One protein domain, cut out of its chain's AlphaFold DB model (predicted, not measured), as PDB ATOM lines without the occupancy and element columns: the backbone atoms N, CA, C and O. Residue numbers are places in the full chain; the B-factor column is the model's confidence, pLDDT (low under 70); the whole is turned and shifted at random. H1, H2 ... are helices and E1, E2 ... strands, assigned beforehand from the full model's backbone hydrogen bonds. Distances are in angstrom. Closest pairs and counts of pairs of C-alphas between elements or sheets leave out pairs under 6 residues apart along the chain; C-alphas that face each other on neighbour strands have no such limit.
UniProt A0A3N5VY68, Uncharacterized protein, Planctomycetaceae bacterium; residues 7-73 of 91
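This is residues 7 to 73 of the 91 residues of an uncharacterized protein of Planctomycetaceae bacterium (UniProt A0A3N5VY68). There is little regular structure: a small hairpin of two strands, E1 and E2, with one helix, H1, packed on it, makes one end of a rod. The long loop of residues 11 to 37 between the strands reaches to the far end, and residues 55 to 73 follow the helix without a named element. The printed part has 67 residues, 19 of them in named elements, in the order E1, E2, H1: class mixed, sheet antiparallel. It is only just compact, close to loose, with a radius of gyration of the C-alphas of 12.7 A and spans of 41 by 20 by 18 A.

Strand E1, residues 7 to 10, begins at C-alpha 7 (-24.673, 27.001, -11.386) and is 9.8 A long. Strand E2, residues 38 to 42, measures 13.5 A. Helix H1, residues 45 to 54, measures 14.2 A and ends at C-alpha 54 (-8.549, 28.054, -10.931).

E1 and E2 form an antiparallel hairpin at 155 degrees, with N 8 and O 40 2.8 A apart, within hydrogen-bond range. The closest C-alphas of E2 and H1 are those of Tyr 40 and Cys 48, 5.2 A apart. In H1 every O i to N i+4 pair is within hydrogen-bond range.

The C-alphas farthest apart, Gly 23 and Gln 43, are 41.2 A apart. The printed part has no cut; the link E1 to E2 is long. Residues 72 to 73 have pLDDT under 70.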
ATOM      1  N   THR A   7     -25.231  27.030 -12.733       93.81
ATOM      2  CA  THR A   7     -24.673  27.001 -11.386       93.81
ATOM      3  C   THR A   7     -23.999  25.653 -11.168       93.81
ATOM      4  O   THR A   7     -24.442  24.626 -11.683       93.81
ATOM      5  N   LEU A   8     -22.890  25.663 -10.442       94.44
ATOM      6  CA  LEU A   8     -22.175  24.471 -10.014       94.44
ATOM      7  C   LEU A   8     -21.918  24.600  -8.517       94.44
ATOM      8  O   LEU A   8     -21.125  25.443  -8.100       94.44
ATOM      9  N   ASP A   9     -22.588  23.755  -7.746       95.75
ATOM     10  CA  ASP A   9     -22.406  23.625  -6.306       95.75
ATOM     11  C   ASP A   9     -21.420  22.493  -6.030       95.75
ATOM     12  O   ASP A   9     -21.629  21.362  -6.474       95.75
ATOM     13  N   LEU A  10     -20.325  22.800  -5.333       95.50
ATOM     14  CA  LEU A  10     -19.295  21.820  -4.994       95.50
ATOM     15  C   LEU A  10     -19.225  21.569  -3.491       95.50
ATOM     16  O   LEU A  10     -19.195  22.503  -2.683       95.50
ATOM     17  N   TYR A  11     -19.110  20.287  -3.158       94.88
ATOM     18  CA  TYR A  11     -18.870  19.761  -1.820       94.88
ATOM     19  C   TYR A  11     -17.514  19.047  -1.804       94.88
ATOM     20  O   TYR A  11     -17.030  18.583  -2.836       94.88
ATOM     21  N   CYS A  12     -16.853  19.024  -0.649       93.88
ATOM     22  CA  CYS A  12     -15.572  18.343  -0.503       93.88
ATOM     23  C   CYS A  12     -15.783  16.895  -0.058       93.88
ATOM     24  O   CYS A  12     -16.312  16.671   1.026       93.88
ATOM     25  N   ASP A  13     -15.265  15.941  -0.825       94.00
ATOM     26  CA  ASP A  13     -15.338  14.502  -0.531       94.00
ATOM     27  C   ASP A  13     -14.207  14.028   0.404       94.00
ATOM     28  O   ASP A  13     -13.899  12.841   0.482       94.00
ATOM     29  N   ASN A  14     -13.508  14.949   1.079       90.75
ATOM     30  CA  ASN A  14     -12.503  14.572   2.069       90.75
ATOM     31  C   ASN A  14     -13.167  14.327   3.427       90.75
ATOM     32  O   ASN A  14     -13.260  15.249   4.237       90.75
ATOM     33  N   GLU A  15     -13.602  13.090   3.666       83.56
ATOM     34  CA  GLU A  15     -14.241  12.668   4.923       83.56
ATOM     35  C   GLU A  15     -13.317  12.821   6.144       83.56
ATOM     36  O   GLU A  15     -13.781  13.122   7.240       83.56
ATOM     37  N   ASP A  16     -12.000  12.718   5.942       85.25
ATOM     38  CA  ASP A  16     -10.985  12.888   6.990       85.25
ATOM     39  C   ASP A  16     -10.642  14.363   7.279       85.25
ATOM     40  O   ASP A  16      -9.711  14.667   8.036       85.25
ATOM     41  N   ALA A  17     -11.314  15.320   6.629       83.62
ATOM     42  CA  ALA A  17     -11.051  16.731   6.868       83.62
ATOM     43  C   ALA A  17     -11.452  17.109   8.306       83.62
ATOM     44  O   ALA A  17     -12.588  16.863   8.712       83.62
ATOM     45  N   PRO A  18     -10.561  17.755   9.084       83.81
ATOM     46  CA  PRO A  18     -10.937  18.223  10.409       83.81
ATOM     47  C   PRO A  18     -12.064  19.255  10.292       83.81
ATOM     48  O   PRO A  18     -12.112  20.020   9.334       83.81
ATOM     49  N   VAL A  19     -12.959  19.312  11.273       85.38
ATOM     50  CA  VAL A  19     -13.985  20.361  11.361       85.38
ATOM     51  C   VAL A  19     -13.523  21.396  12.376       85.38
ATOM     52  O   VAL A  19     -13.050  21.032  13.452       85.38
ATOM     53  N   GLN A  20     -13.640  22.680  12.045       86.56
ATOM     54  CA  GLN A  20     -13.281  23.757  12.960       86.56
ATOM     55  C   GLN A  20     -14.295  23.798  14.103       86.56
ATOM     56  O   GLN A  20     -15.474  24.085  13.883       86.56
ATOM     57  N   LYS A  21     -13.832  23.544  15.328       83.81
ATOM     58  CA  LYS A  21     -14.663  23.655  16.528       83.81
ATOM     59  C   LYS A  21     -14.580  25.055  17.124       83.81
ATOM     60  O   LYS A  21     -13.576  25.759  16.992       83.81
ATOM     61  N   PHE A  22     -15.654  25.452  17.800       82.56
ATOM     62  CA  PHE A  22     -15.698  26.703  18.546       82.56
ATOM     63  C   PHE A  22     -14.697  26.657  19.710       82.56
ATOM     64  O   PHE A  22     -14.702  25.706  20.487       82.56
ATOM     65  N   GLY A  23     -13.839  27.673  19.819       83.44
ATOM     66  CA  GLY A  23     -12.816  27.771  20.869       83.44
ATOM     67  C   GLY A  23     -11.481  27.077  20.566       83.44
ATOM     68  O   GLY A  23     -10.543  27.239  21.342       83.44
ATOM     69  N   GLU A  24     -11.352  26.352  19.449       84.12
ATOM     70  CA  GLU A  24     -10.060  25.815  19.001       84.12
ATOM     71  C   GLU A  24      -9.282  26.845  18.159       84.12
ATOM     72  O   GLU A  24      -9.899  27.665  17.467       84.12
ATOM     73  N   PRO A  25      -7.934  26.803  18.160       84.56
ATOM     74  CA  PRO A  25      -7.123  27.585  17.233       84.56
ATOM     75  C   PRO A  25      -7.557  27.370  15.777       84.56
ATOM     76  O   PRO A  25      -7.983  26.275  15.397       84.56
ATOM     77  N   LEU A  26      -7.437  28.410  14.948       82.00
ATOM     78  CA  LEU A  26      -7.820  28.339  13.538       82.00
ATOM     79  C   LEU A  26      -6.948  27.311  12.804       82.00
ATOM     80  O   LEU A  26      -5.743  27.511  12.641       82.00
ATOM     81  N   ASN A  27      -7.557  26.229  12.322       82.56
ATOM     82  CA  ASN A  27      -6.872  25.234  11.513       82.56
ATOM     83  C   ASN A  27      -7.137  25.513  10.024       82.56
ATOM     84  O   ASN A  27      -8.254  25.306   9.548       82.56
ATOM     85  N   PRO A  28      -6.122  25.904   9.229       79.94
ATOM     86  CA  PRO A  28      -6.301  26.215   7.807       79.94
ATOM     87  C   PRO A  28      -6.670  24.988   6.956       79.94
ATOM     88  O   PRO A  28      -6.956  25.107   5.764       79.94
ATOM     89  N   ARG A  29      -6.614  23.778   7.526       80.62
ATOM     90  CA  ARG A  29      -7.079  22.538   6.891       80.62
ATOM     91  C   ARG A  29      -8.501  22.165   7.292       80.62
ATOM     92  O   ARG A  29      -9.039  21.248   6.683       80.62
ATOM     93  N   ALA A  30      -9.068  22.825   8.298       86.81
ATOM     94  CA  ALA A  30     -10.374  22.469   8.804       86.81
ATOM     95  C   ALA A  30     -11.501  23.090   7.979       86.81
ATOM     96  O   ALA A  30     -11.400  24.225   7.491       86.81
ATOM     97  N   HIS A  31     -12.570  22.318   7.823       90.75
ATOM     98  CA  HIS A  31     -13.816  22.787   7.251       90.75
ATOM     99  C   HIS A  31     -14.631  23.544   8.300       90.75
ATOM    100  O   HIS A  31     -14.719  23.118   9.454       90.75
ATOM    101  N   LEU A  32     -15.233  24.668   7.917       88.62
ATOM    102  CA  LEU A  32     -16.208  25.356   8.765       88.62
ATOM    103  C   LEU A  32     -17.568  24.651   8.673       88.62
ATOM    104  O   LEU A  32     -17.914  24.101   7.629       88.62
ATOM    105  N   TYR A  33     -18.362  24.724   9.746       82.50
ATOM    106  CA  TYR A  33     -19.691  24.095   9.823       82.50
ATOM    107  C   TYR A  33     -20.622  24.478   8.652       82.50
ATOM    108  O   TYR A  33     -21.374  23.640   8.175       82.50
ATOM    109  N   ASN A  34     -20.510  25.709   8.136       86.81
ATOM    110  CA  ASN A  34     -21.284  26.218   6.996       86.81
ATOM    111  C   ASN A  34     -20.386  26.608   5.805       86.81
ATOM    112  O   ASN A  34     -20.646  27.605   5.137       86.81
ATOM    113  N   GLU A  35     -19.282  25.889   5.574       89.50
ATOM    114  CA  GLU A  35     -18.368  26.200   4.459       89.50
ATOM    115  C   GLU A  35     -18.953  25.861   3.085       89.50
ATOM    116  O   GLU A  35     -18.699  26.571   2.120       89.50
ATOM    117  N   PHE A  36     -19.733  24.785   2.986       92.50
ATOM    118  CA  PHE A  36     -20.230  24.258   1.715       92.50
ATOM    119  C   PHE A  36     -21.742  24.483   1.550       92.50
ATOM    120  O   PHE A  36     -22.460  24.520   2.552       92.50
ATOM    121  N   PRO A  37     -22.250  24.566   0.303       94.44
ATOM    122  CA  PRO A  37     -21.517  24.434  -0.962       94.44
ATOM    123  C   PRO A  37     -20.709  25.679  -1.339       94.44
ATOM    124  O   PRO A  37     -21.102  26.808  -1.057       94.44
ATOM    125  N   HIS A  38     -19.612  25.477  -2.072       94.56
ATOM    126  CA  HIS A  38     -19.017  26.565  -2.849       94.56
ATOM    127  C   HIS A  38     -19.738  26.654  -4.195       94.56
ATOM    128  O   HIS A  38     -19.706  25.703  -4.979       94.56
ATOM    129  N   ASN A  39     -20.375  27.793  -4.451       95.50
ATOM    130  CA  ASN A  39     -21.171  28.020  -5.650       95.50
ATOM    131  C   ASN A  39     -20.362  28.731  -6.745       95.50
ATOM    132  O   ASN A  39     -19.669  29.718  -6.493       95.50
ATOM    133  N   TYR A  40     -20.490  28.243  -7.979       94.38
ATOM    134  CA  TYR A  40     -19.867  28.809  -9.169       94.38
ATOM    135  C   TYR A  40     -20.915  29.080 -10.243       94.38
ATOM    136  O   TYR A  40     -21.563  28.152 -10.726       94.38
ATOM    137  N   VAL A  41     -21.039  30.339 -10.665       94.62
ATOM    138  CA  VAL A  41     -22.023  30.769 -11.667       94.62
ATOM    139  C   VAL A  41     -21.328  31.153 -12.970       94.62
ATOM    140  O   VAL A  41     -20.311  31.847 -12.957       94.62
ATOM    141  N   GLY A  42     -21.874  30.712 -14.102       92.00
ATOM    142  CA  GLY A  42     -21.333  30.994 -15.431       92.00
ATOM    143  C   GLY A  42     -22.358  30.806 -16.546       92.00
ATOM    144  O   GLY A  42     -23.488  30.379 -16.313       92.00
ATOM    145  N   GLN A  43     -21.968  31.116 -17.781       91.31
ATOM    146  CA  GLN A  43     -22.825  30.931 -18.961       91.31
ATOM    147  C   GLN A  43     -22.821  29.482 -19.453       91.31
ATOM    148  O   GLN A  43     -23.709  29.066 -20.194       91.31
ATOM    149  N   THR A  44     -21.820  28.698 -19.046       92.88
ATOM    150  CA  THR A  44     -21.725  27.265 -19.336       92.88
ATOM    151  C   THR A  44     -21.169  26.501 -18.138       92.88
ATOM    152  O   THR A  44     -20.360  27.027 -17.376       92.88
ATOM    153  N   LEU A  45     -21.497  25.210 -18.025       91.06
ATOM    154  CA  LEU A  45     -20.874  24.324 -17.033       91.06
ATOM    155  C   LEU A  45     -19.335  24.325 -17.135       91.06
ATOM    156  O   LEU A  45     -18.635  24.262 -16.126       91.06
ATOM    157  N   ARG A  46     -18.795  24.425 -18.359       93.12
ATOM    158  CA  ARG A  46     -17.345  24.475 -18.597       93.12
ATOM    159  C   ARG A  46     -16.708  25.702 -17.943       93.12
ATOM    160  O   ARG A  46     -15.602  25.584 -17.419       93.12
ATOM    161  N   GLU A  47     -17.377  26.851 -17.964       94.31
ATOM    162  CA  GLU A  47     -16.906  28.058 -17.279       94.31
ATOM    163  C   GLU A  47     -16.908  27.879 -15.765       94.31
ATOM    164  O   GLU A  47     -15.894  28.168 -15.133       94.31
ATOM    165  N   CYS A  48     -17.981  27.324 -15.195       95.12
ATOM    166  CA  CYS A  48     -18.048  27.048 -13.760       95.12
ATOM    167  C   CYS A  48     -16.905  26.119 -13.316       95.12
ATOM    168  O   CYS A  48     -16.165  26.440 -12.387       95.12
ATOM    169  N   VAL A  49     -16.684  25.011 -14.039       95.06
ATOM    170  CA  VAL A  49     -15.588  24.062 -13.764       95.06
ATOM    171  C   VAL A  49     -14.215  24.720 -13.921       95.06
ATOM    172  O   VAL A  49     -13.310  24.455 -13.130       95.06
ATOM    173  N   LYS A  50     -14.031  25.574 -14.935       95.00
ATOM    174  CA  LYS A  50     -12.775  26.308 -15.145       95.00
ATOM    175  C   LYS A  50     -12.483  27.240 -13.967       95.00
ATOM    176  O   LYS A  50     -11.349  27.258 -13.493       95.00
ATOM    177  N   THR A  51     -13.488  27.972 -13.495       94.94
ATOM    178  CA  THR A  51     -13.364  28.869 -12.340       94.94
ATOM    179  C   THR A  51     -13.059  28.088 -11.067       94.94
ATOM    180  O   THR A  51     -12.071  28.386 -10.406       94.94
ATOM    181  N   ALA A  52     -13.794  27.010 -10.788       95.19
ATOM    182  CA  ALA A  52     -13.529  26.166  -9.627       95.19
ATOM    183  C   ALA A  52     -12.105  25.580  -9.630       95.19
ATOM    184  O   ALA A  52     -11.407  25.610  -8.616       95.19
ATOM    185  N   ARG A  53     -11.622  25.098 -10.784       94.31
ATOM    186  CA  ARG A  53     -10.243  24.595 -10.925       94.31
ATOM    187  C   ARG A  53      -9.193  25.677 -10.695       94.31
ATOM    188  O   ARG A  53      -8.171  25.388 -10.081       94.31
ATOM    189  N   ARG A  54      -9.433  26.902 -11.177       92.75
ATOM    190  CA  ARG A  54      -8.549  28.054 -10.931       92.75
ATOM    191  C   ARG A  54      -8.448  28.364  -9.439       92.75
ATOM    192  O   ARG A  54      -7.355  28.648  -8.965       92.75
ATOM    193  N   ASP A  55      -9.553  28.234  -8.715       92.00
ATOM    194  CA  ASP A  55      -9.605  28.465  -7.269       92.00
ATOM    195  C   ASP A  55      -8.991  27.310  -6.457       92.00
ATOM    196  O   ASP A  55      -8.874  27.391  -5.238       92.00
ATOM    197  N   GLY A  56      -8.559  26.234  -7.124       93.81
ATOM    198  CA  GLY A  56      -7.823  25.130  -6.514       93.81
ATOM    199  C   GLY A  56      -8.644  23.864  -6.285       93.81
ATOM    200  O   GLY A  56      -8.121  22.916  -5.694       93.81
ATOM    201  N   TRP A  57      -9.887  23.793  -6.771       94.75
ATOM    202  CA  TRP A  57     -10.665  22.558  -6.710       94.75
ATOM    203  C   TRP A  57     -10.062  21.460  -7.584       94.75
ATOM    204  O   TRP A  57      -9.772  21.653  -8.769       94.75
ATOM    205  N   LEU A  58      -9.952  20.261  -7.016       94.69
ATOM    206  CA  LEU A  58      -9.793  19.043  -7.796       94.69
ATOM    207  C   LEU A  58     -11.185  18.511  -8.122       94.69
ATOM    208  O   LEU A  58     -11.873  18.035  -7.231       94.69
ATOM    209  N   ILE A  59     -11.580  18.563  -9.392       94.19
ATOM    210  CA  ILE A  59     -12.853  18.003  -9.869       94.19
ATOM    211  C   ILE A  59     -12.525  16.773 -10.713       94.19
ATOM    212  O   ILE A  59     -12.151  16.905 -11.886       94.19
ATOM    213  N   GLY A  60     -12.581  15.599 -10.079       89.62
ATOM    214  CA  GLY A  60     -12.369  14.295 -10.701       89.62
ATOM    215  C   GLY A  60     -13.681  13.548 -10.950       89.62
ATOM    216  O   GLY A  60     -14.752  14.006 -10.571       89.62
ATOM    217  N   LYS A  61     -13.583  12.379 -11.593       86.00
ATOM    218  CA  LYS A  61     -14.737  11.493 -11.824       86.00
ATOM    219  C   LYS A  61     -15.199  10.790 -10.542       86.00
ATOM    220  O   LYS A  61     -16.386  10.550 -10.386       86.00
ATOM    221  N   GLU A  62     -14.255  10.453  -9.665       86.88
ATOM    222  CA  GLU A  62     -14.503   9.660  -8.450       86.88
ATOM    223  C   GLU A  62     -14.632  10.509  -7.189       86.88
ATOM    224  O   GLU A  62     -15.286  10.092  -6.245       86.88
ATOM    225  N   ARG A  63     -13.984  11.679  -7.158       90.94
ATOM    226  CA  ARG A  63     -13.994  12.567  -5.996       90.94
ATOM    227  C   ARG A  63     -13.728  14.019  -6.358       90.94
ATOM    228  O   ARG A  63     -13.040  14.319  -7.345       90.94
ATOM    229  N   GLN A  64     -14.207  14.899  -5.497       94.25
ATOM    230  CA  GLN A  64     -14.079  16.343  -5.550       94.25
ATOM    231  C   GLN A  64     -13.371  16.813  -4.279       94.25
ATOM    232  O   GLN A  64     -13.820  16.547  -3.171       94.25
ATOM    233  N   LEU A  65     -12.237  17.501  -4.412       94.62
ATOM    234  CA  LEU A  65     -11.512  18.035  -3.255       94.62
ATOM    235  C   LEU A  65     -11.481  19.555  -3.315       94.62
ATOM    236  O   LEU A  65     -11.045  20.128  -4.319       94.62
ATOM    237  N   CYS A  66     -11.883  20.193  -2.216       93.44
ATOM    238  CA  CYS A  66     -11.814  21.640  -2.063       93.44
ATOM    239  C   CYS A  66     -10.355  22.139  -2.066       93.44
ATOM    240  O   CYS A  66      -9.423  21.349  -1.860       93.44
ATOM    241  N   PRO A  67     -10.121  23.454  -2.219       91.44
ATOM    242  CA  PRO A  67      -8.773  24.025  -2.227       91.44
ATOM    243  C   PRO A  67      -7.961  23.724  -0.956       91.44
ATOM    244  O   PRO A  67      -6.744  23.546  -1.024       91.44
ATOM    245  N   LYS A  68      -8.622  23.590   0.205       88.94
ATOM    246  CA  LYS A  68      -7.961  23.209   1.465       88.94
ATOM    247  C   LYS A  68      -7.456  21.764   1.430       88.94
ATOM    248  O   LYS A  68      -6.360  21.493   1.928       88.94
ATOM    249  N   CYS A  69      -8.218  20.846   0.841       89.62
ATOM    250  CA  CYS A  69      -7.909  19.414   0.823       89.62
ATOM    251  C   CYS A  69      -7.057  19.000  -0.388       89.62
ATOM    252  O   CYS A  69      -6.316  18.016  -0.334       89.62
ATOM    253  N   ASN A  70      -7.088  19.779  -1.470       90.31
ATOM    254  CA  ASN A  70      -6.266  19.541  -2.643       90.31
ATOM    255  C   ASN A  70      -4.804  19.964  -2.403       90.31
ATOM    256  O   ASN A  70      -4.413  21.114  -2.616       90.31
ATOM    257  N   ARG A  71      -3.953  19.000  -2.024       72.62
ATOM    258  CA  ARG A  71      -2.509  19.221  -1.794       72.62
ATOM    259  C   ARG A  71      -1.773  19.817  -3.002       72.62
ATOM    260  O   ARG A  71      -0.783  20.514  -2.808       72.62
ATOM    261  N   ARG A  72      -2.252  19.594  -4.235       62.22
ATOM    262  CA  ARG A  72      -1.664  20.198  -5.447       62.22
ATOM    263  C   ARG A  72      -2.026  21.678  -5.608       62.22
ATOM    264  O   ARG A  72      -1.213  22.426  -6.136       62.22
ATOM    265  N   GLY A  73      -3.193  22.108  -5.123       55.31
ATOM    266  CA  GLY A  73      -3.607  23.517  -5.135       55.31
ATOM    267  C   GLY A  73      -2.789  24.388  -4.172       55.31
ATOM    268  O   GLY A  73      -2.467  25.532  -4.487       55.31
TER     269      GLY A  73